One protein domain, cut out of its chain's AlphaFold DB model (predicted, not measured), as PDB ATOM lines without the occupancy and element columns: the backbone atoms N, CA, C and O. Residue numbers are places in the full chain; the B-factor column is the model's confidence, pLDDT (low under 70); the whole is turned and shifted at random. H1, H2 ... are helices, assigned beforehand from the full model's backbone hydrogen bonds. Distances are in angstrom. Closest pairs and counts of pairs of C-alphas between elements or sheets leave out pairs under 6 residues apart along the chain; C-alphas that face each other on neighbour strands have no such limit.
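Overview. This is residues 2 to 43 and 233 to 409 of the 409 residues of an uncharacterized protein of Metschnikowia bicuspidata (UniProt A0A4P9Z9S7). Two long helices, H7 and H10, meet near their last residues as an open L, and H8 sits in the angle between them. H9 folds back on H10 as a hairpin with H3 packed on it, H12 crosses H10, H1 and H2 make a corner near H10's last residues, and H4 and H6 lie side by side near H7's first end, with H5 and H11 close by. The printed part has 219 residues with twelve named helices, H1 to H12 in order, and no named strand: the class is all helix. It is compact, with a radius of gyration of the C-alphas of 17.3 A and spans of 49 by 45 by 29 A.

Arrangement. Begin at H1, residues 12 to 21, and H2, residues 23 to 29, which touch only at the corner, Val 19 and Ala 26 having the closest C-alphas, 4.8 A apart. Past the cut, H3, residues 233 to 239, touches H9, residues 349 to 358, at a shallow tilt of 10 degrees, opposite ways; their closest C-alphas, Pro 237 and Ser 349, are 5.0 A apart. H4, residues 242 to 258, touches H6, residues 274 to 283, at a shallow tilt of 25 degrees, opposite ways, closest at C-alphas 244 and 283, 5.0 A. H5, residues 261 to 265, touches H11, residues 387 to 391, closest at C-alphas 265 and 389, 4.0 A. H7, residues 298 to 319, touches H6 with residues 298 to 305 alone, closest at C-alphas 301 and 281, 6.6 A. The hub is H10, residues 361 to 382; H7 only just touches it, with 3 pairs of C-alphas within 8 A, closest at C-alphas 316 and 379, 5.9 A. H10 touches H8, residues 333 to 342, at C-alphas 375 and 340, 6.4 A, and H12, residues 401 to 408, at C-alphas 370 and 401, 5.7 A. Every O i to N i+4 pair is within hydrogen-bond range in H1, H2, H5 to H10 and H12; the count is 11 of 13 in H4, 1 of 3 in H3 and 0 of 1 in H11, with O i to N i+3 counts of 3 of 4 in H3 and 2 of 2 in H11.

Along the chain. Find C-alpha 12, where H1 begins, at (-12.986, 32.046, -22.909). H4 runs 26.0 A; H7 runs 30.5 A from C-alpha 298 at (-46.071, 27.198, -50.980), and H10 runs 31.2 A. H12 ends at C-alpha 408, (-7.928, 29.465, -30.717).

Size, cuts and confidence. Residues 44 to 232 are not printed, and C-alphas 43 and 233 are 14.1 A apart. The links H6 to H7 and H7 to H8 are long. Confidence is under 70 at residues 2 to 5 and 33.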
ATOM      1  N   ASN A   2     -35.055  21.902 -20.954       33.50
ATOM      2  CA  ASN A   2     -34.372  23.200 -20.940       33.50
ATOM      3  C   ASN A   2     -34.250  23.681 -22.388       33.50
ATOM      4  O   ASN A   2     -33.672  22.971 -23.211       33.50
ATOM      5  N   ARG A   3     -34.836  24.843 -22.702       40.81
ATOM      6  CA  ARG A   3     -34.597  25.530 -23.974       40.81
ATOM      7  C   ARG A   3     -33.087  25.732 -24.090       40.81
ATOM      8  O   ARG A   3     -32.485  26.323 -23.195       40.81
ATOM      9  N   ALA A   4     -32.473  25.169 -25.125       51.19
ATOM     10  CA  ALA A   4     -31.076  25.443 -25.413       51.19
ATOM     11  C   ALA A   4     -31.011  26.896 -25.885       51.19
ATOM     12  O   ALA A   4     -31.418  27.195 -27.003       51.19
ATOM     13  N   ALA A   5     -30.588  27.795 -24.998       64.62
ATOM     14  CA  ALA A   5     -30.241  29.148 -25.397       64.62
ATOM     15  C   ALA A   5     -29.158  29.058 -26.480       64.62
ATOM     16  O   ALA A   5     -28.226  28.255 -26.358       64.62
ATOM     17  N   LEU A   6     -29.302  29.853 -27.538       74.88
ATOM     18  CA  LEU A   6     -28.324  29.912 -28.620       74.88
ATOM     19  C   LEU A   6     -26.947  30.261 -28.041       74.88
ATOM     20  O   LEU A   6     -26.813  31.165 -27.214       74.88
ATOM     21  N   LEU A   7     -25.920  29.514 -28.449       78.50
ATOM     22  CA  LEU A   7     -24.561  29.713 -27.964       78.50
ATOM     23  C   LEU A   7     -24.050  31.087 -28.395       78.50
ATOM     24  O   LEU A   7     -24.178  31.479 -29.556       78.50
ATOM     25  N   SER A   8     -23.400  31.768 -27.456       77.94
ATOM     26  CA  SER A   8     -22.694  33.029 -27.671       77.94
ATOM     27  C   SER A   8     -21.300  32.943 -27.049       77.94
ATOM     28  O   SER A   8     -21.166  32.574 -25.879       77.94
ATOM     29  N   PHE A   9     -20.254  33.308 -27.791       80.25
ATOM     30  CA  PHE A   9     -18.871  33.274 -27.301       80.25
ATOM     31  C   PHE A   9     -18.518  34.530 -26.495       80.25
ATOM     32  O   PHE A   9     -17.698  35.340 -26.906       80.25
ATOM     33  N   THR A  10     -19.144  34.695 -25.329       82.38
ATOM     34  CA  THR A  10     -18.946  35.885 -24.480       82.38
ATOM     35  C   THR A  10     -17.685  35.818 -23.621       82.38
ATOM     36  O   THR A  10     -17.197  36.845 -23.167       82.38
ATOM     37  N   SER A  11     -17.170  34.620 -23.320       86.75
ATOM     38  CA  SER A  11     -15.954  34.459 -22.514       86.75
ATOM     39  C   SER A  11     -15.199  33.171 -22.838       86.75
ATOM     40  O   SER A  11     -15.802  32.146 -23.162       86.75
ATOM     41  N   LYS A  12     -13.867  33.206 -22.683       87.50
ATOM     42  CA  LYS A  12     -12.986  32.046 -22.909       87.50
ATOM     43  C   LYS A  12     -13.368  30.846 -22.041       87.50
ATOM     44  O   LYS A  12     -13.390  29.724 -22.532       87.50
ATOM     45  N   ALA A  13     -13.684  31.074 -20.764       87.56
ATOM     46  CA  ALA A  13     -14.040  30.004 -19.831       87.56
ATOM     47  C   ALA A  13     -15.315  29.267 -20.269       87.56
ATOM     48  O   ALA A  13     -15.305  28.041 -20.351       87.56
ATOM     49  N   ARG A  14     -16.370  30.010 -20.641       86.88
ATOM     50  CA  ARG A  14     -17.609  29.422 -21.173       86.88
ATOM     51  C   ARG A  14     -17.376  28.716 -22.500       86.88
ATOM     52  O   ARG A  14     -17.924  27.644 -22.718       86.88
ATOM     53  N   LEU A  15     -16.554  29.289 -23.382       86.81
ATOM     54  CA  LEU A  15     -16.205  28.634 -24.640       86.81
ATOM     55  C   LEU A  15     -15.539  27.276 -24.387       86.81
ATOM     56  O   LEU A  15     -15.982  26.282 -24.947       86.81
ATOM     57  N   LEU A  16     -14.514  27.219 -23.534       86.69
ATOM     58  CA  LEU A  16     -13.813  25.969 -23.221       86.69
ATOM     59  C   LEU A  16     -14.730  24.948 -22.540       86.69
ATOM     60  O   LEU A  16     -14.643  23.758 -22.834       86.69
ATOM     61  N   GLU A  17     -15.642  25.405 -21.682       86.44
ATOM     62  CA  GLU A  17     -16.686  24.559 -21.111       86.44
ATOM     63  C   GLU A  17     -17.590  23.977 -22.207       86.44
ATOM     64  O   GLU A  17     -17.781  22.763 -22.264       86.44
ATOM     65  N   HIS A  18     -18.094  24.797 -23.131       85.38
ATOM     66  CA  HIS A  18     -18.917  24.320 -24.244       85.38
ATOM     67  C   HIS A  18     -18.155  23.373 -25.182       85.38
ATOM     68  O   HIS A  18     -18.716  22.360 -25.602       85.38
ATOM     69  N   VAL A  19     -16.882  23.658 -25.464       86.75
ATOM     70  CA  VAL A  19     -15.986  22.792 -26.246       86.75
ATOM     71  C   VAL A  19     -15.809  21.435 -25.562       86.75
ATOM     72  O   VAL A  19     -15.842  20.413 -26.237       86.75
ATOM     73  N   ALA A  20     -15.695  21.388 -24.232       81.81
ATOM     74  CA  ALA A  20     -15.566  20.130 -23.496       81.81
ATOM     75  C   ALA A  20     -16.847  19.271 -23.515       81.81
ATOM     76  O   ALA A  20     -16.766  18.046 -23.441       81.81
ATOM     77  N   HIS A  21     -18.027  19.894 -23.614       82.00
ATOM     78  CA  HIS A  21     -19.316  19.193 -23.544       82.00
ATOM     79  C   HIS A  21     -19.921  18.852 -24.916       82.00
ATOM     80  O   HIS A  21     -20.707  17.903 -25.019       82.00
ATOM     81  N   SER A  22     -19.592  19.612 -25.964       83.44
ATOM     82  CA  SER A  22     -20.118  19.400 -27.316       83.44
ATOM     83  C   SER A  22     -19.066  18.739 -28.215       83.44
ATOM     84  O   SER A  22     -18.034  19.353 -28.488       83.44
ATOM     85  N   PRO A  23     -19.321  17.522 -28.740       83.69
ATOM     86  CA  PRO A  23     -18.389  16.852 -29.647       83.69
ATOM     87  C   PRO A  23     -18.200  17.640 -30.948       83.69
ATOM     88  O   PRO A  23     -17.092  17.703 -31.477       83.69
ATOM     89  N   THR A  24     -19.262  18.293 -31.431       85.62
ATOM     90  CA  THR A  24     -19.227  19.166 -32.606       85.62
ATOM     91  C   THR A  24     -18.279  20.342 -32.377       85.62
ATOM     92  O   THR A  24     -17.410  20.592 -33.207       85.62
ATOM     93  N   LEU A  25     -18.376  21.030 -31.231       87.19
ATOM     94  CA  LEU A  25     -17.455  22.122 -30.895       87.19
ATOM     95  C   LEU A  25     -16.024  21.629 -30.660       87.19
ATOM     96  O   LEU A  25     -15.091  22.260 -31.144       87.19
ATOM     97  N   ALA A  26     -15.835  20.500 -29.975       86.94
ATOM     98  CA  ALA A  26     -14.515  19.893 -29.795       86.94
ATOM     99  C   ALA A  26     -13.831  19.616 -31.140       86.94
ATOM    100  O   ALA A  26     -12.675  19.980 -31.346       86.94
ATOM    101  N   SER A  27     -14.573  19.026 -32.075       87.38
ATOM    102  CA  SER A  27     -14.097  18.720 -33.421       87.38
ATOM    103  C   SER A  27     -13.844  19.981 -34.262       87.38
ATOM    104  O   SER A  27     -12.851  20.067 -34.986       87.38
ATOM    105  N   LEU A  28     -14.690  21.005 -34.115       88.50
ATOM    106  CA  LEU A  28     -14.476  22.315 -34.729       88.50
ATOM    107  C   LEU A  28     -13.227  23.022 -34.198       88.50
ATOM    108  O   LEU A  28     -12.599  23.764 -34.944       88.50
ATOM    109  N   TRP A  29     -12.873  22.832 -32.929       88.12
ATOM    110  CA  TRP A  29     -11.688  23.446 -32.323       88.12
ATOM    111  C   TRP A  29     -10.403  22.638 -32.520       88.12
ATOM    112  O   TRP A  29      -9.318  23.175 -32.303       88.12
ATOM    113  N   ALA A  30     -10.499  21.385 -32.965       84.56
ATOM    114  CA  ALA A  30      -9.337  20.578 -33.309       84.56
ATOM    115  C   ALA A  30      -8.622  21.120 -34.563       84.56
ATOM    116  O   ALA A  30      -9.236  21.699 -35.462       84.56
ATOM    117  N   GLN A  31      -7.305  20.927 -34.635       78.50
ATOM    118  CA  GLN A  31      -6.548  21.133 -35.871       78.50
ATOM    119  C   GLN A  31      -6.694  19.901 -36.771       78.50
ATOM    120  O   GLN A  31      -6.892  18.788 -36.279       78.50
ATOM    121  N   SER A  32      -6.625  20.102 -38.083       73.19
ATOM    122  CA  SER A  32      -6.720  19.028 -39.067       73.19
ATOM    123  C   SER A  32      -5.617  19.154 -40.111       73.19
ATOM    124  O   SER A  32      -5.237  20.253 -40.504       73.19
ATOM    125  N   ASP A  33      -5.161  18.000 -40.598       69.62
ATOM    126  CA  ASP A  33      -4.014  17.888 -41.500       69.62
ATOM    127  C   ASP A  33      -4.413  17.681 -42.979       69.62
ATOM    128  O   ASP A  33      -3.541  17.573 -43.840       69.62
ATOM    129  N   LYS A  34      -5.716  17.583 -43.313       75.19
ATOM    130  CA  LYS A  34      -6.191  17.147 -44.653       75.19
ATOM    131  C   LYS A  34      -7.191  18.108 -45.334       75.19
ATOM    132  O   LYS A  34      -8.347  17.739 -45.543       75.19
ATOM    133  N   PRO A  35      -6.768  19.310 -45.770       74.88
ATOM    134  CA  PRO A  35      -7.660  20.322 -46.359       74.88
ATOM    135  C   PRO A  35      -8.233  19.957 -47.747       74.88
ATOM    136  O   PRO A  35      -9.270  20.488 -48.158       74.88
ATOM    137  N   GLU A  36      -7.580  19.061 -48.493       77.00
ATOM    138  CA  GLU A  36      -7.936  18.739 -49.888       77.00
ATOM    139  C   GLU A  36      -9.280  18.009 -50.025       77.00
ATOM    140  O   GLU A  36      -9.984  18.167 -51.018       77.00
ATOM    141  N   GLN A  37      -9.676  17.248 -49.005       84.25
ATOM    142  CA  GLN A  37     -10.928  16.481 -49.005       84.25
ATOM    143  C   GLN A  37     -12.150  17.340 -48.634       84.25
ATOM    144  O   GLN A  37     -13.301  16.921 -48.811       84.25
ATOM    145  N   LEU A  38     -11.909  18.560 -48.139       88.81
ATOM    146  CA  LEU A  38     -12.947  19.485 -47.703       88.81
ATOM    147  C   LEU A  38     -13.415  20.426 -48.824       88.81
ATOM    148  O   LEU A  38     -14.601  20.764 -48.907       88.81
ATOM    149  N   ASN A  39     -12.488  20.871 -49.673       92.38
ATOM    150  CA  ASN A  39     -12.695  21.971 -50.615       92.38
ATOM    151  C   ASN A  39     -12.964  21.462 -52.042       92.38
ATOM    152  O   ASN A  39     -12.139  20.771 -52.634       92.38
ATOM    153  N   CYS A  40     -14.085  21.859 -52.655       92.12
ATOM    154  CA  CYS A  40     -14.440  21.449 -54.020       92.12
ATOM    155  C   CYS A  40     -13.958  22.471 -55.064       92.12
ATOM    156  O   CYS A  40     -14.751  23.046 -55.817       92.12
ATOM    157  N   LEU A  41     -12.640  22.697 -55.128       90.44
ATOM    158  CA  LEU A  41     -12.034  23.767 -55.938       90.44
ATOM    159  C   LEU A  41     -12.389  23.695 -57.429       90.44
ATOM    160  O   LEU A  41     -12.557  24.723 -58.073       90.44
ATOM    161  N   ARG A  42     -12.583  22.489 -57.976       89.12
ATOM    162  CA  ARG A  42     -12.944  22.284 -59.392       89.12
ATOM    163  C   ARG A  42     -14.346  22.789 -59.742       89.12
ATOM    164  O   ARG A  42     -14.643  22.993 -60.915       89.12
ATOM    165  N   SER A  43     -15.224  22.945 -58.751       90.00
ATOM    166  CA  SER A  43     -16.575  23.495 -58.940       90.00
ATOM    167  C   SER A  43     -16.633  25.017 -58.773       90.00
ATOM    168  O   SER A  43     -17.679  25.623 -59.008       90.00
ATOM    169  N   PRO A 233     -16.115  37.067 -59.347       77.50
ATOM    170  CA  PRO A 233     -16.323  37.563 -57.982       77.50
ATOM    171  C   PRO A 233     -17.111  38.881 -57.923       77.50
ATOM    172  O   PRO A 233     -17.951  39.076 -57.051       77.50
ATOM    173  N   SER A 234     -16.919  39.761 -58.911       80.44
ATOM    174  CA  SER A 234     -17.638  41.038 -59.033       80.44
ATOM    175  C   SER A 234     -19.142  40.888 -59.294       80.44
ATOM    176  O   SER A 234     -19.904  41.833 -59.083       80.44
ATOM    177  N   ILE A 235     -19.592  39.714 -59.743       85.44
ATOM    178  CA  ILE A 235     -21.004  39.417 -60.009       85.44
ATOM    179  C   ILE A 235     -21.718  38.977 -58.721       85.44
ATOM    180  O   ILE A 235     -22.947  39.071 -58.643       85.44
ATOM    181  N   LEU A 236     -20.979  38.574 -57.679       84.94
ATOM    182  CA  LEU A 236     -21.526  38.030 -56.433       84.94
ATOM    183  C   LEU A 236     -22.641  38.894 -55.805       84.94
ATOM    184  O   LEU A 236     -23.707  38.334 -55.526       84.94
ATOM    185  N   PRO A 237     -22.516  40.237 -55.694       88.44
ATOM    186  CA  PRO A 237     -23.574  41.076 -55.117       88.44
ATOM    187  C   PRO A 237     -24.863  41.110 -55.949       88.44
ATOM    188  O   PRO A 237     -25.941  41.439 -55.455       88.44
ATOM    189  N   ARG A 238     -24.784  40.759 -57.236       88.88
ATOM    190  CA  ARG A 238     -25.939  40.688 -58.142       88.88
ATOM    191  C   ARG A 238     -26.625  39.324 -58.094       88.88
ATOM    192  O   ARG A 238     -27.832  39.238 -58.370       88.88
ATOM    193  N   VAL A 239     -25.870  38.282 -57.749       88.25
ATOM    194  CA  VAL A 239     -26.383  36.927 -57.514       88.25
ATOM    195  C   VAL A 239     -27.051  36.827 -56.142       88.25
ATOM    196  O   VAL A 239     -28.169  36.320 -56.058       88.25
ATOM    197  N   TRP A 240     -26.423  37.387 -55.105       90.62
ATOM    198  CA  TRP A 240     -26.939  37.456 -53.731       90.62
ATOM    199  C   TRP A 240     -27.168  38.906 -53.294       90.62
ATOM    200  O   TRP A 240     -26.388  39.458 -52.521       90.62
ATOM    201  N   PRO A 241     -28.228  39.566 -53.788       90.75
ATOM    202  CA  PRO A 241     -28.455  40.964 -53.463       90.75
ATOM    203  C   PRO A 241     -28.904  41.115 -52.004       90.75
ATOM    204  O   PRO A 241     -29.886  40.495 -51.586       90.75
ATOM    205  N   SER A 242     -28.250  42.011 -51.262       90.81
ATOM    206  CA  SER A 242     -28.476  42.251 -49.825       90.81
ATOM    207  C   SER A 242     -29.932  42.635 -49.508       90.81
ATOM    208  O   SER A 242     -30.460  42.320 -48.445       90.81
ATOM    209  N   LYS A 243     -30.662  43.192 -50.490       92.31
ATOM    210  CA  LYS A 243     -32.109  43.466 -50.397       92.31
ATOM    211  C   LYS A 243     -32.958  42.231 -50.068       92.31
ATOM    212  O   LYS A 243     -33.977  42.363 -49.399       92.31
ATOM    213  N   ASN A 244     -32.567  41.047 -50.550       92.06
ATOM    214  CA  ASN A 244     -33.319  39.818 -50.293       92.06
ATOM    215  C   ASN A 244     -33.186  39.416 -48.822       92.06
ATOM    216  O   ASN A 244     -34.171  39.008 -48.214       92.06
ATOM    217  N   ARG A 245     -31.997  39.601 -48.238       91.31
ATOM    218  CA  ARG A 245     -31.767  39.382 -46.811       91.31
ATOM    219  C   ARG A 245     -32.547  40.383 -45.967       91.31
ATOM    220  O   ARG A 245     -33.248  39.970 -45.052       91.31
ATOM    221  N   LEU A 246     -32.524  41.669 -46.324       92.50
ATOM    222  CA  LEU A 246     -33.345  42.685 -45.651       92.50
ATOM    223  C   LEU A 246     -34.844  42.336 -45.691       92.50
ATOM    224  O   LEU A 246     -35.564  42.598 -44.733       92.50
ATOM    225  N   ALA A 247     -35.329  41.722 -46.777       93.81
ATOM    226  CA  ALA A 247     -36.712  41.254 -46.855       93.81
ATOM    227  C   ALA A 247     -37.002  40.108 -45.867       93.81
ATOM    228  O   ALA A 247     -38.070  40.106 -45.260       93.81
ATOM    229  N   VAL A 248     -36.055  39.181 -45.668       93.94
ATOM    230  CA  VAL A 248     -36.149  38.144 -44.622       93.94
ATOM    231  C   VAL A 248     -36.180  38.793 -43.244       93.94
ATOM    232  O   VAL A 248     -37.089  38.515 -42.472       93.94
ATOM    233  N   GLN A 249     -35.255  39.715 -42.966       93.25
ATOM    234  CA  GLN A 249     -35.196  40.418 -41.684       93.25
ATOM    235  C   GLN A 249     -36.513  41.126 -41.375       93.25
ATOM    236  O   GLN A 249     -37.051  40.956 -40.288       93.25
ATOM    237  N   LYS A 250     -37.070  41.875 -42.331       93.25
ATOM    238  CA  LYS A 250     -38.357  42.563 -42.157       93.25
ATOM    239  C   LYS A 250     -39.511  41.593 -41.907       93.25
ATOM    240  O   LYS A 250     -40.360  41.880 -41.071       93.25
ATOM    241  N   ALA A 251     -39.544  40.467 -42.620       92.75
ATOM    242  CA  ALA A 251     -40.582  39.455 -42.438       92.75
ATOM    243  C   ALA A 251     -40.499  38.809 -41.045       92.75
ATOM    244  O   ALA A 251     -41.514  38.720 -40.362       92.75
ATOM    245  N   VAL A 252     -39.289  38.471 -40.590       91.69
ATOM    246  CA  VAL A 252     -39.051  37.914 -39.251       91.69
ATOM    247  C   VAL A 252     -39.402  38.926 -38.163       91.69
ATOM    248  O   VAL A 252     -40.163  38.589 -37.269       91.69
ATOM    249  N   HIS A 253     -38.945  40.181 -38.251       90.44
ATOM    250  CA  HIS A 253     -39.277  41.206 -37.248       90.44
ATOM    251  C   HIS A 253     -40.788  41.445 -37.126       90.44
ATOM    252  O   HIS A 253     -41.288  41.633 -36.022       90.44
ATOM    253  N   ALA A 254     -41.524  41.409 -38.241       89.06
ATOM    254  CA  ALA A 254     -42.980  41.524 -38.214       89.06
ATOM    255  C   ALA A 254     -43.658  40.332 -37.511       89.06
ATOM    256  O   ALA A 254     -44.740  40.484 -36.951       89.06
ATOM    257  N   GLU A 255     -43.033  39.155 -37.541       86.00
ATOM    258  CA  GLU A 255     -43.535  37.923 -36.919       86.00
ATOM    259  C   GLU A 255     -43.103  37.797 -35.447       86.00
ATOM    260  O   GLU A 255     -43.844  37.249 -34.633       86.00
ATOM    261  N   MET A 256     -41.957  38.373 -35.079       80.56
ATOM    262  CA  MET A 256     -41.397  38.356 -33.723       80.56
ATOM    263  C   MET A 256     -42.144  39.208 -32.697       80.56
ATOM    264  O   MET A 256     -41.877  39.084 -31.508       80.56
ATOM    265  N   VAL A 257     -43.108  40.035 -33.114       79.12
ATOM    266  CA  VAL A 257     -43.976  40.772 -32.176       79.12
ATOM    267  C   VAL A 257     -44.653  39.822 -31.175       79.12
ATOM    268  O   VAL A 257     -44.938  40.221 -30.051       79.12
ATOM    269  N   ASN A 258     -44.859  38.558 -31.561       74.38
ATOM    270  CA  ASN A 258     -45.568  37.561 -30.760       74.38
ATOM    271  C   ASN A 258     -44.689  36.393 -30.270       74.38
ATOM    272  O   ASN A 258     -45.197  35.526 -29.562       74.38
ATOM    273  N   GLU A 259     -43.410  36.311 -30.660       82.00
ATOM    274  CA  GLU A 259     -42.573  35.116 -30.446       82.00
ATOM    275  C   GLU A 259     -41.090  35.447 -30.198       82.00
ATOM    276  O   GLU A 259     -40.551  36.420 -30.724       82.00
ATOM    277  N   SER A 260     -40.404  34.590 -29.431       86.00
ATOM    278  CA  SER A 260     -38.959  34.706 -29.183       86.00
ATOM    279  C   SER A 260     -38.111  34.224 -30.373       86.00
ATOM    280  O   SER A 260     -38.563  33.429 -31.199       86.00
ATOM    281  N   ALA A 261     -36.854  34.681 -30.460       85.88
ATOM    282  CA  ALA A 261     -35.930  34.264 -31.525       85.88
ATOM    283  C   ALA A 261     -35.660  32.750 -31.494       85.88
ATOM    284  O   ALA A 261     -35.618  32.110 -32.545       85.88
ATOM    285  N   ASP A 262     -35.548  32.181 -30.292       87.12
ATOM    286  CA  ASP A 262     -35.340  30.750 -30.082       87.12
ATOM    287  C   ASP A 262     -36.536  29.938 -30.598       87.12
ATOM    288  O   ASP A 262     -36.361  28.950 -31.310       87.12
ATOM    289  N   ASP A 263     -37.766  30.383 -30.317       89.19
ATOM    290  CA  ASP A 263     -38.975  29.711 -30.810       89.19
ATOM    291  C   ASP A 263     -39.048  29.752 -32.340       89.19
ATOM    292  O   ASP A 263     -39.390  28.755 -32.986       89.19
ATOM    293  N   PHE A 264     -38.650  30.880 -32.938       90.75
ATOM    294  CA  PHE A 264     -38.578  31.002 -34.387       90.75
ATOM    295  C   PHE A 264     -37.512  30.077 -34.990       90.75
ATOM    296  O   PHE A 264     -37.774  29.420 -36.003       90.75
ATOM    297  N   ALA A 265     -36.336  29.969 -34.363       92.12
ATOM    298  CA  ALA A 265     -35.247  29.094 -34.803       92.12
ATOM    299  C   ALA A 265     -35.663  27.612 -34.859       92.12
ATOM    300  O   ALA A 265     -35.189  26.858 -35.715       92.12
ATOM    301  N   MET A 266     -36.600  27.204 -33.999       93.00
ATOM    302  CA  MET A 266     -37.132  25.841 -33.930       93.00
ATOM    303  C   MET A 266     -38.214  25.544 -34.977       93.00
ATOM    304  O   MET A 266     -38.607  24.382 -35.131       93.00
ATOM    305  N   LYS A 267     -38.685  26.539 -35.740       94.25
ATOM    306  CA  LYS A 267     -39.704  26.316 -36.773       94.25
ATOM    307  C   LYS A 267     -39.178  25.448 -37.916       94.25
ATOM    308  O   LYS A 267     -38.081  25.636 -38.444       94.25
ATOM    309  N   THR A 268     -40.013  24.508 -38.345       95.56
ATOM    310  CA  THR A 268     -39.753  23.653 -39.506       95.56
ATOM    311  C   THR A 268     -40.101  24.388 -40.799       95.56
ATOM    312  O   THR A 268     -40.820  25.388 -40.800       95.56
ATOM    313  N   ALA A 269     -39.689  23.839 -41.945       95.56
ATOM    314  CA  ALA A 269     -40.080  24.378 -43.249       95.56
ATOM    315  C   ALA A 269     -41.608  24.467 -43.435       95.56
ATOM    316  O   ALA A 269     -42.067  25.253 -44.260       95.56
ATOM    317  N   TYR A 270     -42.399  23.691 -42.683       95.75
ATOM    318  CA  TYR A 270     -43.859  23.664 -42.777       95.75
ATOM    319  C   TYR A 270     -44.560  24.591 -41.782       95.75
ATOM    320  O   TYR A 270     -45.664  25.040 -42.078       95.75
ATOM    321  N   SER A 271     -43.912  24.941 -40.667       94.81
ATOM    322  CA  SER A 271     -44.468  25.874 -39.678       94.81
ATOM    323  C   SER A 271     -44.040  27.331 -39.881       94.81
ATOM    324  O   SER A 271     -44.650  28.228 -39.306       94.81
ATOM    325  N   ILE A 272     -43.034  27.602 -40.723       94.44
ATOM    326  CA  ILE A 272     -42.654  28.981 -41.071       94.44
ATOM    327  C   ILE A 272     -43.808  29.679 -41.822       94.44
ATOM    328  O   ILE A 272     -44.385  29.079 -42.746       94.44
ATOM    329  N   PRO A 273     -44.136  30.942 -41.489       94.44
ATOM    330  CA  PRO A 273     -45.197  31.668 -42.176       94.44
ATOM    331  C   PRO A 273     -44.892  31.907 -43.667       94.44
ATOM    332  O   PRO A 273     -43.729  32.037 -44.059       94.44
ATOM    333  N   PRO A 274     -45.916  32.008 -44.536       94.69
ATOM    334  CA  PRO A 274     -45.715  32.110 -45.985       94.69
ATOM    335  C   PRO A 274     -44.881  33.315 -46.441       94.69
ATOM    336  O   PRO A 274     -44.132  33.211 -47.415       94.69
ATOM    337  N   LYS A 275     -44.985  34.464 -45.754       94.62
ATOM    338  CA  LYS A 275     -44.213  35.674 -46.092       94.62
ATOM    339  C   LYS A 275     -42.717  35.439 -45.871       94.62
ATOM    340  O   LYS A 275     -41.942  35.611 -46.816       94.62
ATOM    341  N   THR A 276     -42.333  34.961 -44.686       95.00
ATOM    342  CA  THR A 276     -40.941  34.599 -44.391       95.00
ATOM    343  C   THR A 276     -40.449  33.459 -45.276       95.00
ATOM    344  O   THR A 276     -39.377  33.582 -45.861       95.00
ATOM    345  N   LEU A 277     -41.245  32.404 -45.494       96.31
ATOM    346  CA  LEU A 277     -40.902  31.298 -46.400       96.31
ATOM    347  C   LEU A 277     -40.493  31.799 -47.794       96.31
ATOM    348  O   LEU A 277     -39.466  31.388 -48.334       96.31
ATOM    349  N   ARG A 278     -41.296  32.691 -48.385       95.81
ATOM    350  CA  ARG A 278     -41.052  33.246 -49.723       95.81
ATOM    351  C   ARG A 278     -39.813  34.138 -49.758       95.81
ATOM    352  O   ARG A 278     -39.017  34.018 -50.693       95.81
ATOM    353  N   ALA A 279     -39.631  34.992 -48.749       95.44
ATOM    354  CA  ALA A 279     -38.441  35.833 -48.623       95.44
ATOM    355  C   ALA A 279     -37.167  34.984 -48.486       95.44
ATOM    356  O   ALA A 279     -36.168  35.235 -49.160       95.44
ATOM    357  N   LEU A 280     -37.232  33.927 -47.678       95.44
ATOM    358  CA  LEU A 280     -36.114  33.041 -47.374       95.44
ATOM    359  C   LEU A 280     -35.760  32.164 -48.583       95.44
ATOM    360  O   LEU A 280     -34.595  32.095 -48.972       95.44
ATOM    361  N   ALA A 281     -36.758  31.614 -49.285       95.94
ATOM    362  CA  ALA A 281     -36.550  30.896 -50.545       95.94
ATOM    363  C   ALA A 281     -35.933  31.783 -51.643       95.94
ATOM    364  O   ALA A 281     -35.140  31.303 -52.457       95.94
ATOM    365  N   GLN A 282     -36.275  33.076 -51.672       94.38
ATOM    366  CA  GLN A 282     -35.664  34.049 -52.578       94.38
ATOM    367  C   GLN A 282     -34.228  34.409 -52.164       94.38
ATOM    368  O   GLN A 282     -33.368  34.528 -53.038       94.38
ATOM    369  N   CYS A 283     -33.957  34.575 -50.866       94.00
ATOM    370  CA  CYS A 283     -32.620  34.879 -50.353       94.00
ATOM    371  C   CYS A 283     -31.636  33.728 -50.613       94.00
ATOM    372  O   CYS A 283     -30.558  33.943 -51.162       94.00
ATOM    373  N   LEU A 284     -32.063  32.494 -50.331       94.81
ATOM    374  CA  LEU A 284     -31.274  31.271 -50.515       94.81
ATOM    375  C   LEU A 284     -31.252  30.746 -51.959       94.81
ATOM    376  O   LEU A 284     -30.690  29.686 -52.220       94.81
ATOM    377  N   ARG A 285     -31.872  31.462 -52.909       93.75
ATOM    378  CA  ARG A 285     -31.930  31.087 -54.335       93.75
ATOM    379  C   ARG A 285     -32.508  29.686 -54.587       93.75
ATOM    380  O   ARG A 285     -32.118  28.994 -55.522       93.75
ATOM    381  N   LEU A 286     -33.512  29.291 -53.805       94.12
ATOM    382  CA  LEU A 286     -34.238  28.020 -53.973       94.12
ATOM    383  C   LEU A 286     -35.270  28.068 -55.116       94.12
ATOM    384  O   LEU A 286     -36.048  27.138 -55.341       94.12
ATOM    385  N   LYS A 287     -35.307  29.177 -55.850       92.06
ATOM    386  CA  LYS A 287     -36.129  29.400 -57.036       92.06
ATOM    387  C   LYS A 287     -35.342  30.243 -58.034       92.06
ATOM    388  O   LYS A 287     -34.413  30.946 -57.644       92.06
ATOM    389  N   SER A 288     -35.769  30.236 -59.294       89.06
ATOM    390  CA  SER A 288     -35.215  31.166 -60.280       89.06
ATOM    391  C   SER A 288     -35.564  32.613 -59.921       89.06
ATOM    392  O   SER A 288     -36.658  32.917 -59.417       89.06
ATOM    393  N   LYS A 289     -34.621  33.516 -60.186       87.62
ATOM    394  CA  LYS A 289     -34.783  34.961 -60.012       87.62
ATOM    395  C   LYS A 289     -35.799  35.568 -60.978       87.62
ATOM    396  O   LYS A 289     -36.420  36.562 -60.614       87.62
ATOM    397  N   TYR A 290     -35.983  34.983 -62.162       87.12
ATOM    398  CA  TYR A 290     -36.847  35.542 -63.212       87.12
ATOM    399  C   TYR A 290     -38.332  35.249 -63.007       87.12
ATOM    400  O   TYR A 290     -39.175  35.955 -63.547       87.12
ATOM    401  N   ILE A 291     -38.659  34.235 -62.206       90.31
ATOM    402  CA  ILE A 291     -40.044  33.868 -61.927       90.31
ATOM    403  C   ILE A 291     -40.490  34.569 -60.628       90.31
ATOM    404  O   ILE A 291     -39.861  34.365 -59.572       90.31
ATOM    405  N   PRO A 292     -41.565  35.383 -60.668       91.50
ATOM    406  CA  PRO A 292     -42.133  36.016 -59.483       91.50
ATOM    407  C   PRO A 292     -42.423  35.001 -58.379       91.50
ATOM    408  O   PRO A 292     -42.941  33.914 -58.624       91.50
ATOM    409  N   THR A 293     -42.109  35.355 -57.132       90.44
ATOM    410  CA  THR A 293     -42.253  34.436 -55.990       90.44
ATOM    411  C   THR A 293     -43.700  33.986 -55.773       90.44
ATOM    412  O   THR A 293     -43.921  32.872 -55.314       90.44
ATOM    413  N   ALA A 294     -44.674  34.817 -56.156       90.88
ATOM    414  CA  ALA A 294     -46.101  34.512 -56.069       90.88
ATOM    415  C   ALA A 294     -46.550  33.363 -56.992       90.88
ATOM    416  O   ALA A 294     -47.563  32.735 -56.713       90.88
ATOM    417  N   MET A 295     -45.802  33.064 -58.061       94.31
ATOM    418  CA  MET A 295     -46.133  31.970 -58.985       94.31
ATOM    419  C   MET A 295     -45.720  30.591 -58.459       94.31
ATOM    420  O   MET A 295     -46.090  29.580 -59.046       94.31
ATOM    421  N   PHE A 296     -44.940  30.525 -57.376       94.94
ATOM    422  CA  PHE A 296     -44.557  29.257 -56.769       94.94
ATOM    423  C   PHE A 296     -45.551  28.878 -55.666       94.94
ATOM    424  O   PHE A 296     -45.648  29.607 -54.677       94.94
ATOM    425  N   PRO A 297     -46.228  27.722 -55.775       96.06
ATOM    426  CA  PRO A 297     -47.027  27.180 -54.686       96.06
ATOM    427  C   PRO A 297     -46.190  26.974 -53.420       96.06
ATOM    428  O   PRO A 297     -45.053  26.492 -53.481       96.06
ATOM    429  N   ASP A 298     -46.782  27.263 -52.260       96.50
ATOM    430  CA  ASP A 298     -46.071  27.198 -50.980       96.50
ATOM    431  C   ASP A 298     -45.521  25.796 -50.701       96.50
ATOM    432  O   ASP A 298     -44.391  25.674 -50.241       96.50
ATOM    433  N   PHE A 299     -46.245  24.728 -51.052       96.94
ATOM    434  CA  PHE A 299     -45.765  23.357 -50.840       96.94
ATOM    435  C   PHE A 299     -44.440  23.070 -51.573       96.94
ATOM    436  O   PHE A 299     -43.582  22.366 -51.038       96.94
ATOM    437  N   ILE A 300     -44.229  23.650 -52.764       96.69
ATOM    438  CA  ILE A 300     -42.978  23.496 -53.520       96.69
ATOM    439  C   ILE A 300     -41.849  24.225 -52.798       96.69
ATOM    440  O   ILE A 300     -40.761  23.670 -52.641       96.69
ATOM    441  N   LEU A 301     -42.102  25.454 -52.339       96.94
ATOM    442  CA  LEU A 301     -41.110  26.241 -51.608       96.94
ATOM    443  C   LEU A 301     -40.737  25.576 -50.279       96.94
ATOM    444  O   LEU A 301     -39.551  25.472 -49.975       96.94
ATOM    445  N   ARG A 302     -41.719  25.053 -49.536       97.38
ATOM    446  CA  ARG A 302     -41.500  24.302 -48.289       97.38
ATOM    447  C   ARG A 302     -40.672  23.046 -48.537       97.38
ATOM    448  O   ARG A 302     -39.690  22.828 -47.834       97.38
ATOM    449  N   LYS A 303     -41.002  22.272 -49.578       97.00
ATOM    450  CA  LYS A 303     -40.230  21.082 -49.968       97.00
ATOM    451  C   LYS A 303     -38.781  21.439 -50.302       97.00
ATOM    452  O   LYS A 303     -37.872  20.808 -49.777       97.00
ATOM    453  N   ARG A 304     -38.553  22.465 -51.131       96.81
ATOM    454  CA  ARG A 304     -37.195  22.903 -51.506       96.81
ATOM    455  C   ARG A 304     -36.402  23.424 -50.314       96.81
ATOM    456  O   ARG A 304     -35.221  23.119 -50.199       96.81
ATOM    457  N   LEU A 305     -37.047  24.180 -49.429       97.25
ATOM    458  CA  LEU A 305     -36.419  24.685 -48.214       97.25
ATOM    459  C   LEU A 305     -36.055  23.550 -47.252       97.25
ATOM    460  O   LEU A 305     -34.959  23.549 -46.701       97.25
ATOM    461  N   HIS A 306     -36.926  22.554 -47.106       97.12
ATOM    462  CA  HIS A 306     -36.619  21.358 -46.331       97.12
ATOM    463  C   HIS A 306     -35.453  20.564 -46.936       97.12
ATOM    464  O   HIS A 306     -34.527  20.212 -46.214       97.12
ATOM    465  N   SER A 307     -35.435  20.342 -48.256       96.62
ATOM    466  CA  SER A 307     -34.296  19.699 -48.929       96.62
ATOM    467  C   SER A 307     -32.991  20.475 -48.730       96.62
ATOM    468  O   SER A 307     -31.953  19.865 -48.493       96.62
ATOM    469  N   HIS A 308     -33.035  21.812 -48.767       97.56
ATOM    470  CA  HIS A 308     -31.866  22.648 -48.475       97.56
ATOM    471  C   HIS A 308     -31.395  22.499 -47.026       97.56
ATOM    472  O   HIS A 308     -30.199  22.395 -46.783       97.56
ATOM    473  N   PHE A 309     -32.316  22.425 -46.066       97.00
ATOM    474  CA  PHE A 309     -31.980  22.159 -44.667       97.00
ATOM    475  C   PHE A 309     -31.309  20.796 -44.469       97.00
ATOM    476  O   PHE A 309     -30.287  20.725 -43.794       97.00
ATOM    477  N   LEU A 310     -31.822  19.733 -45.100       96.38
ATOM    478  CA  LEU A 310     -31.196  18.405 -45.045       96.38
ATOM    479  C   LEU A 310     -29.790  18.423 -45.654       96.38
ATOM    480  O   LEU A 310     -28.862  17.858 -45.083       96.38
ATOM    481  N   TYR A 311     -29.615  19.130 -46.773       97.06
ATOM    482  CA  TYR A 311     -28.293  19.381 -47.340       97.06
ATOM    483  C   TYR A 311     -27.360  20.073 -46.333       97.06
ATOM    484  O   TYR A 311     -26.237  19.612 -46.141       97.06
ATOM    485  N   LEU A 312     -27.812  21.150 -45.681       97.12
ATOM    486  CA  LEU A 312     -27.001  21.889 -44.711       97.12
ATOM    487  C   LEU A 312     -26.634  21.043 -43.495       97.12
ATOM    488  O   LEU A 312     -25.533  21.198 -42.983       97.12
ATOM    489  N   LEU A 313     -27.515  20.145 -43.052       95.12
ATOM    490  CA  LEU A 313     -27.235  19.223 -41.951       95.12
ATOM    491  C   LEU A 313     -26.046  18.313 -42.295       95.12
ATOM    492  O   LEU A 313     -25.107  18.195 -41.509       95.12
ATOM    493  N   VAL A 314     -26.042  17.743 -43.501       94.56
ATOM    494  CA  VAL A 314     -24.933  16.906 -43.989       94.56
ATOM    495  C   VAL A 314     -23.670  17.735 -44.241       94.56
ATOM    496  O   VAL A 314     -22.574  17.319 -43.876       94.56
ATOM    497  N   ASP A 315     -23.787  18.933 -44.819       96.19
ATOM    498  CA  ASP A 315     -22.623  19.805 -45.019       96.19
ATOM    499  C   ASP A 315     -22.030  20.280 -43.681       96.19
ATOM    500  O   ASP A 315     -20.815  20.357 -43.544       96.19
ATOM    501  N   ASN A 316     -22.860  20.539 -42.666       95.25
ATOM    502  CA  ASN A 316     -22.415  20.877 -41.312       95.25
ATOM    503  C   ASN A 316     -21.712  19.702 -40.628       95.25
ATOM    504  O   ASN A 316     -20.742  19.935 -39.917       95.25
ATOM    505  N   PHE A 317     -22.148  18.461 -40.863       92.62
ATOM    506  CA  PHE A 317     -21.429  17.275 -40.390       92.62
ATOM    507  C   PHE A 317     -19.984  17.256 -40.911       92.62
ATOM    508  O   PHE A 317     -19.043  17.059 -40.140       92.62
ATOM    509  N   TYR A 318     -19.798  17.545 -42.202       93.00
ATOM    510  CA  TYR A 318     -18.471  17.644 -42.802       93.00
ATOM    511  C   TYR A 318     -17.671  18.848 -42.291       93.00
ATOM    512  O   TYR A 318     -16.510  18.710 -41.929       93.00
ATOM    513  N   LEU A 319     -18.281  20.034 -42.240       93.81
ATOM    514  CA  LEU A 319     -17.613  21.254 -41.771       93.81
ATOM    515  C   LEU A 319     -17.295  21.231 -40.271       93.81
ATOM    516  O   LEU A 319     -16.362  21.905 -39.838       93.81
ATOM    517  N   GLY A 320     -18.052  20.452 -39.499       90.50
ATOM    518  CA  GLY A 320     -17.824  20.181 -38.085       90.50
ATOM    519  C   GLY A 320     -16.553  19.377 -37.815       90.50
ATOM    520  O   GLY A 320     -16.106  19.328 -36.675       90.50
ATOM    521  N   GLY A 321     -15.967  18.743 -38.836       86.81
ATOM    522  CA  GLY A 321     -14.796  17.871 -38.705       86.81
ATOM    523  C   GLY A 321     -15.085  16.489 -38.121       86.81
ATOM    524  O   GLY A 321     -14.158  15.723 -37.867       86.81
ATOM    525  N   LEU A 322     -16.364  16.137 -37.943       83.19
ATOM    526  CA  LEU A 322     -16.780  14.848 -37.376       83.19
ATOM    527  C   LEU A 322     -16.359  13.658 -38.257       83.19
ATOM    528  O   LEU A 322     -16.195  12.544 -37.767       83.19
ATOM    529  N   ASN A 323     -16.133  13.912 -39.547       81.50
ATOM    530  CA  ASN A 323     -15.611  12.954 -40.518       81.50
ATOM    531  C   ASN A 323     -14.075  12.778 -40.458       81.50
ATOM    532  O   ASN A 323     -13.547  11.859 -41.076       81.50
ATOM    533  N   GLY A 324     -13.345  13.652 -39.754       78.56
ATOM    534  CA  GLY A 324     -11.883  13.605 -39.641       78.56
ATOM    535  C   GLY A 324     -11.096  14.067 -40.878       78.56
ATOM    536  O   GLY A 324      -9.885  13.861 -40.910       78.56
ATOM    537  N   ASN A 325     -11.742  14.693 -41.871       81.31
ATOM    538  CA  ASN A 325     -11.107  15.102 -43.137       81.31
ATOM    539  C   ASN A 325     -11.056  16.631 -43.314       81.31
ATOM    540  O   ASN A 325     -11.352  17.137 -44.399       81.31
ATOM    541  N   GLY A 326     -10.757  17.372 -42.249       84.81
ATOM    542  CA  GLY A 326     -10.859  18.834 -42.251       84.81
ATOM    543  C   GLY A 326     -12.055  19.369 -41.492       84.81
ATOM    544  O   GLY A 326     -13.051  18.678 -41.311       84.81
ATOM    545  N   ASN A 327     -11.962  20.627 -41.076       90.62
ATOM    546  CA  ASN A 327     -13.087  21.380 -40.525       90.62
ATOM    547  C   ASN A 327     -13.184  22.765 -41.179       90.62
ATOM    548  O   ASN A 327     -12.412  23.103 -42.073       90.62
ATOM    549  N   LEU A 328     -14.140  23.589 -40.747       93.38
ATOM    550  CA  LEU A 328     -14.388  24.904 -41.354       93.38
ATOM    551  C   LEU A 328     -13.156  25.821 -41.432       93.38
ATOM    552  O   LEU A 328     -13.134  26.729 -42.265       93.38
ATOM    553  N   TRP A 329     -12.147  25.626 -40.578       91.44
ATOM    554  CA  TRP A 329     -10.950  26.468 -40.565       91.44
ATOM    555  C   TRP A 329     -10.051  26.202 -41.775       91.44
ATOM    556  O   TRP A 329      -9.389  27.126 -42.247       91.44
ATOM    557  N   ASP A 330     -10.125  24.990 -42.328       91.94
ATOM    558  CA  ASP A 330      -9.400  24.547 -43.523       91.94
ATOM    559  C   ASP A 330     -10.095  24.971 -44.831       91.94
ATOM    560  O   ASP A 330      -9.671  24.604 -45.933       91.94
ATOM    561  N   LEU A 331     -11.196  25.728 -44.739       93.31
ATOM    562  CA  LEU A 331     -11.890  26.234 -45.915       93.31
ATOM    563  C   LEU A 331     -11.079  27.314 -46.623       93.31
ATOM    564  O   LEU A 331     -10.656  28.324 -46.046       93.31
ATOM    565  N   VAL A 332     -10.969  27.121 -47.933       92.50
ATOM    566  CA  VAL A 332     -10.473  28.120 -48.872       92.50
ATOM    567  C   VAL A 332     -11.464  29.300 -48.917       92.50
ATOM    568  O   VAL A 332     -12.675  29.068 -48.847       92.50
ATOM    569  N   PRO A 333     -11.006  30.565 -49.050       91.25
ATOM    570  CA  PRO A 333     -11.872  31.747 -48.943       91.25
ATOM    571  C   PRO A 333     -13.129  31.700 -49.820       91.25
ATOM    572  O   PRO A 333     -14.216  32.060 -49.376       91.25
ATOM    573  N   GLN A 334     -13.015  31.199 -51.051       90.56
ATOM    574  CA  GLN A 334     -14.146  31.059 -51.970       90.56
ATOM    575  C   GLN A 334     -15.209  30.083 -51.441       90.56
ATOM    576  O   GLN A 334     -16.403  30.374 -51.539       90.56
ATOM    577  N   GLU A 335     -14.797  28.949 -50.862       93.06
ATOM    578  CA  GLU A 335     -15.739  28.003 -50.257       93.06
ATOM    579  C   GLU A 335     -16.350  28.542 -48.974       93.06
ATOM    580  O   GLU A 335     -17.533  28.320 -48.731       93.06
ATOM    581  N   LEU A 336     -15.569  29.265 -48.172       95.25
ATOM    582  CA  LEU A 336     -16.065  29.910 -46.964       95.25
ATOM    583  C   LEU A 336     -17.189  30.896 -47.301       95.25
ATOM    584  O   LEU A 336     -18.283  30.802 -46.746       95.25
ATOM    585  N   VAL A 337     -16.954  31.796 -48.261       93.88
ATOM    586  CA  VAL A 337     -17.958  32.776 -48.697       93.88
ATOM    587  C   VAL A 337     -19.219  32.078 -49.206       93.88
ATOM    588  O   VAL A 337     -20.326  32.450 -48.815       93.88
ATOM    589  N   LEU A 338     -19.076  31.041 -50.035       93.56
ATOM    590  CA  LEU A 338     -20.222  30.295 -50.550       93.56
ATOM    591  C   LEU A 338     -20.981  29.565 -49.429       93.56
ATOM    592  O   LEU A 338     -22.206  29.666 -49.361       93.56
ATOM    593  N   ALA A 339     -20.273  28.901 -48.513       95.81
ATOM    594  CA  ALA A 339     -20.864  28.214 -47.366       95.81
ATOM    595  C   ALA A 339     -21.650  29.179 -46.462       95.81
ATOM    596  O   ALA A 339     -22.749  28.832 -46.015       95.81
ATOM    597  N   CYS A 340     -21.132  30.391 -46.242       95.69
ATOM    598  CA  CYS A 340     -21.808  31.452 -45.496       95.69
ATOM    599  C   CYS A 340     -23.032  32.007 -46.243       95.69
ATOM    600  O   CYS A 340     -24.067  32.252 -45.623       95.69
ATOM    601  N   LEU A 341     -22.963  32.178 -47.568       94.25
ATOM    602  CA  LEU A 341     -24.102  32.635 -48.379       94.25
ATOM    603  C   LEU A 341     -25.258  31.626 -48.380       94.25
ATOM    604  O   LEU A 341     -26.420  32.017 -48.280       94.25
ATOM    605  N   GLU A 342     -24.955  30.330 -48.446       94.81
ATOM    606  CA  GLU A 342     -25.959  29.255 -48.406       94.81
ATOM    607  C   GLU A 342     -26.651  29.101 -47.049       94.81
ATOM    608  O   GLU A 342     -27.742  28.530 -46.971       94.81
ATOM    609  N   ARG A 343     -26.023  29.626 -45.997       95.44
ATOM    610  CA  ARG A 343     -26.538  29.675 -44.623       95.44
ATOM    611  C   ARG A 343     -27.128  31.037 -44.258       95.44
ATOM    612  O   ARG A 343     -27.559  31.218 -43.130       95.44
ATOM    613  N   ASN A 344     -27.178  31.973 -45.213       94.88
ATOM    614  CA  ASN A 344     -27.666  33.338 -45.010       94.88
ATOM    615  C   ASN A 344     -26.894  34.111 -43.912       94.88
ATOM    616  O   ASN A 344     -27.491  34.890 -43.179       94.88
ATOM    617  N   LEU A 345     -25.568  33.922 -43.818       93.19
ATOM    618  CA  LEU A 345     -24.691  34.551 -42.808       93.19
ATOM    619  C   LEU A 345     -24.032  35.856 -43.284       93.19
ATOM    620  O   LEU A 345     -23.669  36.707 -42.481       93.19
ATOM    621  N   VAL A 346     -23.938  36.083 -44.597       92.38
ATOM    622  CA  VAL A 346     -23.357  37.322 -45.153       92.38
ATOM    623  C   VAL A 346     -24.386  38.454 -45.138       92.38
ATOM    624  O   VAL A 346     -25.427  38.341 -45.790       92.38
ATOM    625  N   GLN A 347     -24.124  39.528 -44.385       86.44
ATOM    626  CA  GLN A 347     -25.051  40.662 -44.262       86.44
ATOM    627  C   GLN A 347     -25.098  41.510 -45.535       86.44
ATOM    628  O   GLN A 347     -26.169  41.693 -46.117       86.44
ATOM    629  N   ASP A 348     -23.932  41.976 -45.988       89.62
ATOM    630  CA  ASP A 348     -23.797  42.721 -47.232       89.62
ATOM    631  C   ASP A 348     -22.777  42.068 -48.167       89.62
ATOM    632  O   ASP A 348     -21.562  42.116 -47.963       89.62
ATOM    633  N   SER A 349     -23.296  41.465 -49.234       89.06
ATOM    634  CA  SER A 349     -22.492  40.846 -50.285       89.06
ATOM    635  C   SER A 349     -21.655  41.865 -51.053       89.06
ATOM    636  O   SER A 349     -20.589  41.511 -51.557       89.06
ATOM    637  N   LYS A 350     -22.116  43.120 -51.147       89.38
ATOM    638  CA  LYS A 350     -21.393  44.188 -51.837       89.38
ATOM    639  C   LYS A 350     -20.174  44.618 -51.034       89.38
ATOM    640  O   LYS A 350     -19.079  44.579 -51.584       89.38
ATOM    641  N   ALA A 351     -20.357  44.941 -49.752       89.50
ATOM    642  CA  ALA A 351     -19.252  45.248 -48.851       89.50
ATOM    643  C   ALA A 351     -18.210  44.119 -48.844       89.50
ATOM    644  O   ALA A 351     -17.034  44.383 -49.057       89.50
ATOM    645  N   LEU A 352     -18.642  42.856 -48.737       88.88
ATOM    646  CA  LEU A 352     -17.729  41.711 -48.765       88.88
ATOM    647  C   LEU A 352     -16.923  41.620 -50.075       88.88
ATOM    648  O   LEU A 352     -15.712  41.388 -50.048       88.88
ATOM    649  N   ALA A 353     -17.579  41.812 -51.223       86.44
ATOM    650  CA  ALA A 353     -16.909  41.813 -52.522       86.44
ATOM    651  C   ALA A 353     -15.931  42.992 -52.665       86.44
ATOM    652  O   ALA A 353     -14.838  42.813 -53.202       86.44
ATOM    653  N   ASP A 354     -16.294  44.175 -52.164       86.56
ATOM    654  CA  ASP A 354     -15.433  45.357 -52.172       86.56
ATOM    655  C   ASP A 354     -14.213  45.173 -51.252       86.56
ATOM    656  O   ASP A 354     -13.092  45.430 -51.694       86.56
ATOM    657  N   THR A 355     -14.387  44.650 -50.032       87.06
ATOM    658  CA  THR A 355     -13.281  44.346 -49.104       87.06
ATOM    659  C   THR A 355     -12.342  43.295 -49.687       87.06
ATOM    660  O   THR A 355     -11.127  43.456 -49.633       87.06
ATOM    661  N   THR A 356     -12.882  42.254 -50.325       84.44
ATOM    662  CA  THR A 356     -12.063  41.206 -50.955       84.44
ATOM    663  C   THR A 356     -11.293  41.730 -52.174       84.44
ATOM    664  O   THR A 356     -10.193  41.264 -52.457       84.44
ATOM    665  N   ALA A 357     -11.850  42.695 -52.914       81.06
ATOM    666  CA  ALA A 357     -11.227  43.221 -54.129       81.06
ATOM    667  C   ALA A 357     -10.263  44.395 -53.884       81.06
ATOM    668  O   ALA A 357      -9.301  44.544 -54.636       81.06
ATOM    669  N   LYS A 358     -10.547  45.252 -52.895       83.25
ATOM    670  CA  LYS A 358      -9.856  46.538 -52.673       83.25
ATOM    671  C   LYS A 358      -9.278  46.700 -51.269       83.25
ATOM    672  O   LYS A 358      -8.475  47.606 -51.071       83.25
ATOM    673  N   GLY A 359      -9.722  45.895 -50.307       83.50
ATOM    674  CA  GLY A 359      -9.298  46.017 -48.917       83.50
ATOM    675  C   GLY A 359      -7.834  45.639 -48.724       83.50
ATOM    676  O   GLY A 359      -7.245  44.925 -49.542       83.50
ATOM    677  N   THR A 360      -7.252  46.104 -47.623       89.50
ATOM    678  CA  THR A 360      -5.897  45.708 -47.218       89.50
ATOM    679  C   THR A 360      -5.847  44.216 -46.863       89.50
ATOM    680  O   THR A 360      -6.861  43.609 -46.523       89.50
ATOM    681  N   ALA A 361      -4.663  43.593 -46.897       88.38
ATOM    682  CA  ALA A 361      -4.522  42.177 -46.528       88.38
ATOM    683  C   ALA A 361      -5.023  41.883 -45.096       88.38
ATOM    684  O   ALA A 361      -5.565  40.810 -44.834       88.38
ATOM    685  N   ALA A 362      -4.884  42.851 -44.182       90.12
ATOM    686  CA  ALA A 362      -5.393  42.761 -42.818       90.12
ATOM    687  C   ALA A 362      -6.930  42.804 -42.770       90.12
ATOM    688  O   ALA A 362      -7.539  41.956 -42.123       90.12
ATOM    689  N   GLU A 363      -7.560  43.727 -43.504       90.56
ATOM    690  CA  GLU A 363      -9.025  43.816 -43.613       90.56
ATOM    691  C   GLU A 363      -9.628  42.562 -44.249       90.56
ATOM    692  O   GLU A 363     -10.644  42.051 -43.779       90.56
ATOM    693  N   GLN A 364      -8.987  42.032 -45.294       89.56
ATOM    694  CA  GLN A 364      -9.409  40.789 -45.936       89.56
ATOM    695  C   GLN A 364      -9.341  39.616 -44.957       89.56
ATOM    696  O   GLN A 364     -10.294  38.844 -44.860       89.56
ATOM    697  N   LYS A 365      -8.241  39.495 -44.204       91.62
ATOM    698  CA  LYS A 365      -8.085  38.450 -43.190       91.62
ATOM    699  C   LYS A 365      -9.153  38.569 -42.103       91.62
ATOM    700  O   LYS A 365      -9.814  37.579 -41.812       91.62
ATOM    701  N   LEU A 366      -9.369  39.773 -41.572       91.56
ATOM    702  CA  LEU A 366     -10.381  40.027 -40.548       91.56
ATOM    703  C   LEU A 366     -11.792  39.677 -41.041       91.56
ATOM    704  O   LEU A 366     -12.537  39.011 -40.330       91.56
ATOM    705  N   ALA A 367     -12.138  40.056 -42.276       92.00
ATOM    706  CA  ALA A 367     -13.425  39.711 -42.877       92.00
ATOM    707  C   ALA A 367     -13.601  38.193 -43.058       92.00
ATOM    708  O   ALA A 367     -14.691  37.666 -42.837       92.00
ATOM    709  N   MET A 368     -12.544  37.470 -43.444       93.94
ATOM    710  CA  MET A 368     -12.599  36.007 -43.532       93.94
ATOM    711  C   MET A 368     -12.718  35.360 -42.151       93.94
ATOM    712  O   MET A 368     -13.486  34.416 -41.990       93.94
ATOM    713  N   ASP A 369     -12.002  35.862 -41.149       93.50
ATOM    714  CA  ASP A 369     -12.053  35.329 -39.787       93.50
ATOM    715  C   ASP A 369     -13.424  35.577 -39.129       93.50
ATOM    716  O   ASP A 369     -13.958  34.674 -38.483       93.50
ATOM    717  N   ASP A 370     -14.056  36.724 -39.395       93.06
ATOM    718  CA  ASP A 370     -15.444  37.009 -38.997       93.06
ATOM    719  C   ASP A 370     -16.428  36.001 -39.613       93.06
ATOM    720  O   ASP A 370     -17.262  35.418 -38.916       93.06
ATOM    721  N   LEU A 371     -16.291  35.712 -40.913       94.12
ATOM    722  CA  LEU A 371     -17.122  34.709 -41.582       94.12
ATOM    723  C   LEU A 371     -16.902  33.296 -41.028       94.12
ATOM    724  O   LEU A 371     -17.876  32.559 -40.858       94.12
ATOM    725  N   ARG A 372     -15.653  32.913 -40.726       94.38
ATOM    726  CA  ARG A 372     -15.352  31.617 -40.090       94.38
ATOM    727  C   ARG A 372     -16.014  31.509 -38.730       94.38
ATOM    728  O   ARG A 372     -16.598  30.471 -38.425       94.38
ATOM    729  N   LEU A 373     -15.968  32.577 -37.942       93.00
ATOM    730  CA  LEU A 373     -16.560  32.594 -36.614       93.00
ATOM    731  C   LEU A 373     -18.087  32.503 -36.663       93.00
ATOM    732  O   LEU A 373     -18.673  31.678 -35.959       93.00
ATOM    733  N   LYS A 374     -18.726  33.273 -37.549       93.38
ATOM    734  CA  LYS A 374     -20.171  33.175 -37.815       93.38
ATOM    735  C   LYS A 374     -20.564  31.773 -38.265       93.38
ATOM    736  O   LYS A 374     -21.561  31.229 -37.798       93.38
ATOM    737  N   LEU A 375     -19.764  31.155 -39.133       94.88
ATOM    738  CA  LEU A 375     -19.994  29.784 -39.581       94.88
ATOM    739  C   LEU A 375     -19.820  28.765 -38.444       94.88
ATOM    740  O   LEU A 375     -20.625  27.842 -38.342       94.88
ATOM    741  N   ALA A 376     -18.825  28.942 -37.571       93.56
ATOM    742  CA  ALA A 376     -18.602  28.085 -36.406       93.56
ATOM    743  C   ALA A 376     -19.786  28.139 -35.432       93.56
ATOM    744  O   ALA A 376     -20.312  27.096 -35.040       93.56
ATOM    745  N   LEU A 377     -20.249  29.350 -35.105       92.06
ATOM    746  CA  LEU A 377     -21.444  29.579 -34.287       92.06
ATOM    747  C   LEU A 377     -22.685  28.976 -34.931       92.06
ATOM    748  O   LEU A 377     -23.476  28.311 -34.262       92.06
ATOM    749  N   PHE A 378     -22.842  29.171 -36.243       94.25
ATOM    750  CA  PHE A 378     -23.953  28.595 -36.978       94.25
ATOM    751  C   PHE A 378     -23.966  27.074 -36.849       94.25
ATOM    752  O   PHE A 378     -24.991  26.526 -36.464       94.25
ATOM    753  N   ILE A 379     -22.849  26.396 -37.128       93.75
ATOM    754  CA  ILE A 379     -22.762  24.930 -37.063       93.75
ATOM    755  C   ILE A 379     -23.073  24.428 -35.649       93.75
ATOM    756  O   ILE A 379     -23.846  23.483 -35.504       93.75
ATOM    757  N   ALA A 380     -22.526  25.083 -34.623       90.88
ATOM    758  CA  ALA A 380     -22.736  24.701 -33.230       90.88
ATOM    759  C   ALA A 380     -24.206  24.821 -32.793       90.88
ATOM    760  O   ALA A 380     -24.739  23.917 -32.152       90.88
ATOM    761  N   ASN A 381     -24.880  25.909 -33.169       91.06
ATOM    762  CA  ASN A 381     -26.283  26.136 -32.815       91.06
ATOM    763  C   ASN A 381     -27.248  25.295 -33.659       91.06
ATOM    764  O   ASN A 381     -28.286  24.849 -33.159       91.06
ATOM    765  N   PHE A 382     -26.904  25.046 -34.926       92.12
ATOM    766  CA  PHE A 382     -27.764  24.355 -35.885       92.12
ATOM    767  C   PHE A 382     -28.104  22.921 -35.470       92.12
ATOM    768  O   PHE A 382     -29.181  22.452 -35.816       92.12
ATOM    769  N   GLU A 383     -27.245  22.245 -34.698       86.31
ATOM    770  CA  GLU A 383     -27.520  20.900 -34.157       86.31
ATOM    771  C   GLU A 383     -28.811  20.862 -33.322       86.31
ATOM    772  O   GLU A 383     -29.543  19.874 -33.326       86.31
ATOM    773  N   SER A 384     -29.108  21.965 -32.633       87.50
ATOM    774  CA  SER A 384     -30.294  22.095 -31.786       87.50
ATOM    775  C   SER A 384     -31.475  22.782 -32.467       87.50
ATOM    776  O   SER A 384     -32.572  22.752 -31.918       87.50
ATOM    777  N   CYS A 385     -31.276  23.387 -33.641       92.38
ATOM    778  CA  CYS A 385     -32.269  24.230 -34.301       92.38
ATOM    779  C   CYS A 385     -32.873  23.572 -35.551       92.38
ATOM    780  O   CYS A 385     -32.434  22.528 -36.023       92.38
ATOM    781  N   ASN A 386     -33.883  24.225 -36.128       93.81
ATOM    782  CA  ASN A 386     -34.489  23.826 -37.395       93.81
ATOM    783  C   ASN A 386     -34.246  24.884 -38.487       93.81
ATOM    784  O   ASN A 386     -33.480  25.834 -38.339       93.81
ATOM    785  N   VAL A 387     -34.929  24.706 -39.619       94.00
ATOM    786  CA  VAL A 387     -34.933  25.595 -40.792       94.00
ATOM    787  C   VAL A 387     -35.084  27.077 -40.422       94.00
ATOM    788  O   VAL A 387     -34.475  27.923 -41.076       94.00
ATOM    789  N   GLY A 388     -35.887  27.396 -39.401       93.00
ATOM    790  CA  GLY A 388     -36.117  28.767 -38.944       93.00
ATOM    791  C   GLY A 388     -34.839  29.504 -38.541       93.00
ATOM    792  O   GLY A 388     -34.764  30.720 -38.708       93.00
ATOM    793  N   TYR A 389     -33.796  28.778 -38.128       94.62
ATOM    794  CA  TYR A 389     -32.510  29.363 -37.753       94.62
ATOM    795  C   TYR A 389     -31.824  30.128 -38.900       94.62
ATOM    796  O   TYR A 389     -31.126  31.111 -38.677       94.62
ATOM    797  N   LEU A 390     -32.107  29.762 -40.156       94.25
ATOM    798  CA  LEU A 390     -31.607  30.473 -41.343       94.25
ATOM    799  C   LEU A 390     -32.124  31.918 -41.454       94.25
ATOM    800  O   LEU A 390     -31.642  32.691 -42.286       94.25
ATOM    801  N   ALA A 391     -33.140  32.273 -40.666       92.62
ATOM    802  CA  ALA A 391     -33.797  33.568 -40.700       92.62
ATOM    803  C   ALA A 391     -33.394  34.496 -39.547       92.62
ATOM    804  O   ALA A 391     -33.735  35.671 -39.617       92.62
ATOM    805  N   VAL A 392     -32.722  33.994 -38.504       90.44
ATOM    806  CA  VAL A 392     -32.546  34.709 -37.219       90.44
ATOM    807  C   VAL A 392     -31.111  35.151 -36.935       90.44
ATOM    808  O   VAL A 392     -30.868  35.750 -35.898       90.44
ATOM    809  N   ASP A 393     -30.168  34.910 -37.849       86.06
ATOM    810  CA  ASP A 393     -28.749  35.272 -37.684       86.06
ATOM    811  C   ASP A 393     -28.541  36.740 -37.269       86.06
ATOM    812  O   ASP A 393     -27.730  37.040 -36.406       86.06
ATOM    813  N   HIS A 394     -29.332  37.668 -37.814       83.44
ATOM    814  CA  HIS A 394     -29.240  39.099 -37.487       83.44
ATOM    815  C   HIS A 394     -29.764  39.481 -36.097       83.44
ATOM    816  O   HIS A 394     -29.714  40.654 -35.745       83.44
ATOM    817  N   LEU A 395     -30.338  38.533 -35.361       83.19
ATOM    818  CA  LEU A 395     -30.832  38.715 -33.993       83.19
ATOM    819  C   LEU A 395     -29.843  38.172 -32.963       83.19
ATOM    820  O   LEU A 395     -30.032  38.377 -31.766       83.19
ATOM    821  N   LEU A 396     -28.826  37.442 -33.421       80.75
ATOM    822  CA  LEU A 396     -27.774  36.932 -32.563       80.75
ATOM    823  C   LEU A 396     -26.834  38.076 -32.169       80.75
ATOM    824  O   LEU A 396     -26.609  38.984 -32.970       80.75
ATOM    825  N   PRO A 397     -26.277  38.042 -30.946       78.94
ATOM    826  CA  PRO A 397     -25.283  39.018 -30.538       78.94
ATOM    827  C   PRO A 397     -24.043  38.907 -31.428       78.94
ATOM    828  O   PRO A 397     -23.559  37.803 -31.697       78.94
ATOM    829  N   ASP A 398     -23.518  40.055 -31.850       78.44
ATOM    830  CA  ASP A 398     -22.234  40.109 -32.540       78.44
ATOM    831  C   ASP A 398     -21.125  39.589 -31.617       78.44
ATOM    832  O   ASP A 398     -21.139  39.792 -30.400       78.44
ATOM    833  N   VAL A 399     -20.160  38.889 -32.206       81.31
ATOM    834  CA  VAL A 399     -19.054  38.279 -31.470       81.31
ATOM    835  C   VAL A 399     -17.767  39.032 -31.762       81.31
ATOM    836  O   VAL A 399     -17.472  39.359 -32.910       81.31
ATOM    837  N   GLU A 400     -16.975  39.286 -30.720       86.56
ATOM    838  CA  GLU A 400     -15.657  39.907 -30.848       86.56
ATOM    839  C   GLU A 400     -14.667  38.949 -31.525       86.56
ATOM    840  O   GLU A 400     -13.975  38.155 -30.877       86.56
ATOM    841  N   THR A 401     -14.594  39.030 -32.854       87.31
ATOM    842  CA  THR A 401     -13.796  38.131 -33.697       87.31
ATOM    843  C   THR A 401     -12.336  38.051 -33.264       87.31
ATOM    844  O   THR A 401     -11.792  36.955 -33.130       87.31
ATOM    845  N   GLU A 402     -11.695  39.183 -32.968       88.06
ATOM    846  CA  GLU A 402     -10.290  39.189 -32.553       88.06
ATOM    847  C   GLU A 402     -10.050  38.442 -31.238       88.06
ATOM    848  O   GLU A 402      -9.065  37.708 -31.116       88.06
ATOM    849  N   ALA A 403     -10.943  38.602 -30.259       88.00
ATOM    850  CA  ALA A 403     -10.815  37.948 -28.964       88.00
ATOM    851  C   ALA A 403     -10.918  36.426 -29.115       88.00
ATOM    852  O   ALA A 403     -10.063  35.697 -28.610       88.00
ATOM    853  N   VAL A 404     -11.908  35.946 -29.876       87.75
ATOM    854  CA  VAL A 404     -12.108  34.503 -30.074       87.75
ATOM    855  C   VAL A 404     -10.978  33.882 -30.893       87.75
ATOM    856  O   VAL A 404     -10.507  32.794 -30.554       87.75
ATOM    857  N   MET A 405     -10.475  34.578 -31.915       88.19
ATOM    858  CA  MET A 405      -9.337  34.088 -32.701       88.19
ATOM    859  C   MET A 405      -8.066  33.958 -31.852       88.19
ATOM    860  O   MET A 405      -7.333  32.982 -32.012       88.19
ATOM    861  N   ARG A 406      -7.841  34.863 -30.886       88.62
ATOM    862  CA  ARG A 406      -6.748  34.736 -29.900       88.62
ATOM    863  C   ARG A 406      -6.932  33.568 -28.932       88.62
ATOM    864  O   ARG A 406      -5.952  33.103 -28.372       88.62
ATOM    865  N   TRP A 407      -8.161  33.120 -28.675       87.69
ATOM    866  CA  TRP A 407      -8.399  31.956 -27.814       87.69
ATOM    867  C   TRP A 407      -8.149  30.628 -28.528       87.69
ATOM    868  O   TRP A 407      -7.969  29.620 -27.847       87.69
ATOM    869  N   ARG A 408      -8.192  30.630 -29.866       82.50
ATOM    870  CA  ARG A 408      -7.928  29.465 -30.717       82.50
ATOM    871  C   ARG A 408      -6.444  29.309 -31.063       82.50
ATOM    872  O   ARG A 408      -6.005  28.173 -31.211       82.50
ATOM    873  N   ALA A 409      -5.743  30.426 -31.278       77.19
ATOM    874  CA  ALA A 409      -4.291  30.454 -31.469       77.19
ATOM    875  C   ALA A 409      -3.578  29.902 -30.231       77.19
ATOM    876  O   ALA A 409      -2.604  29.145 -30.436       77.19
TER     877      ALA A 409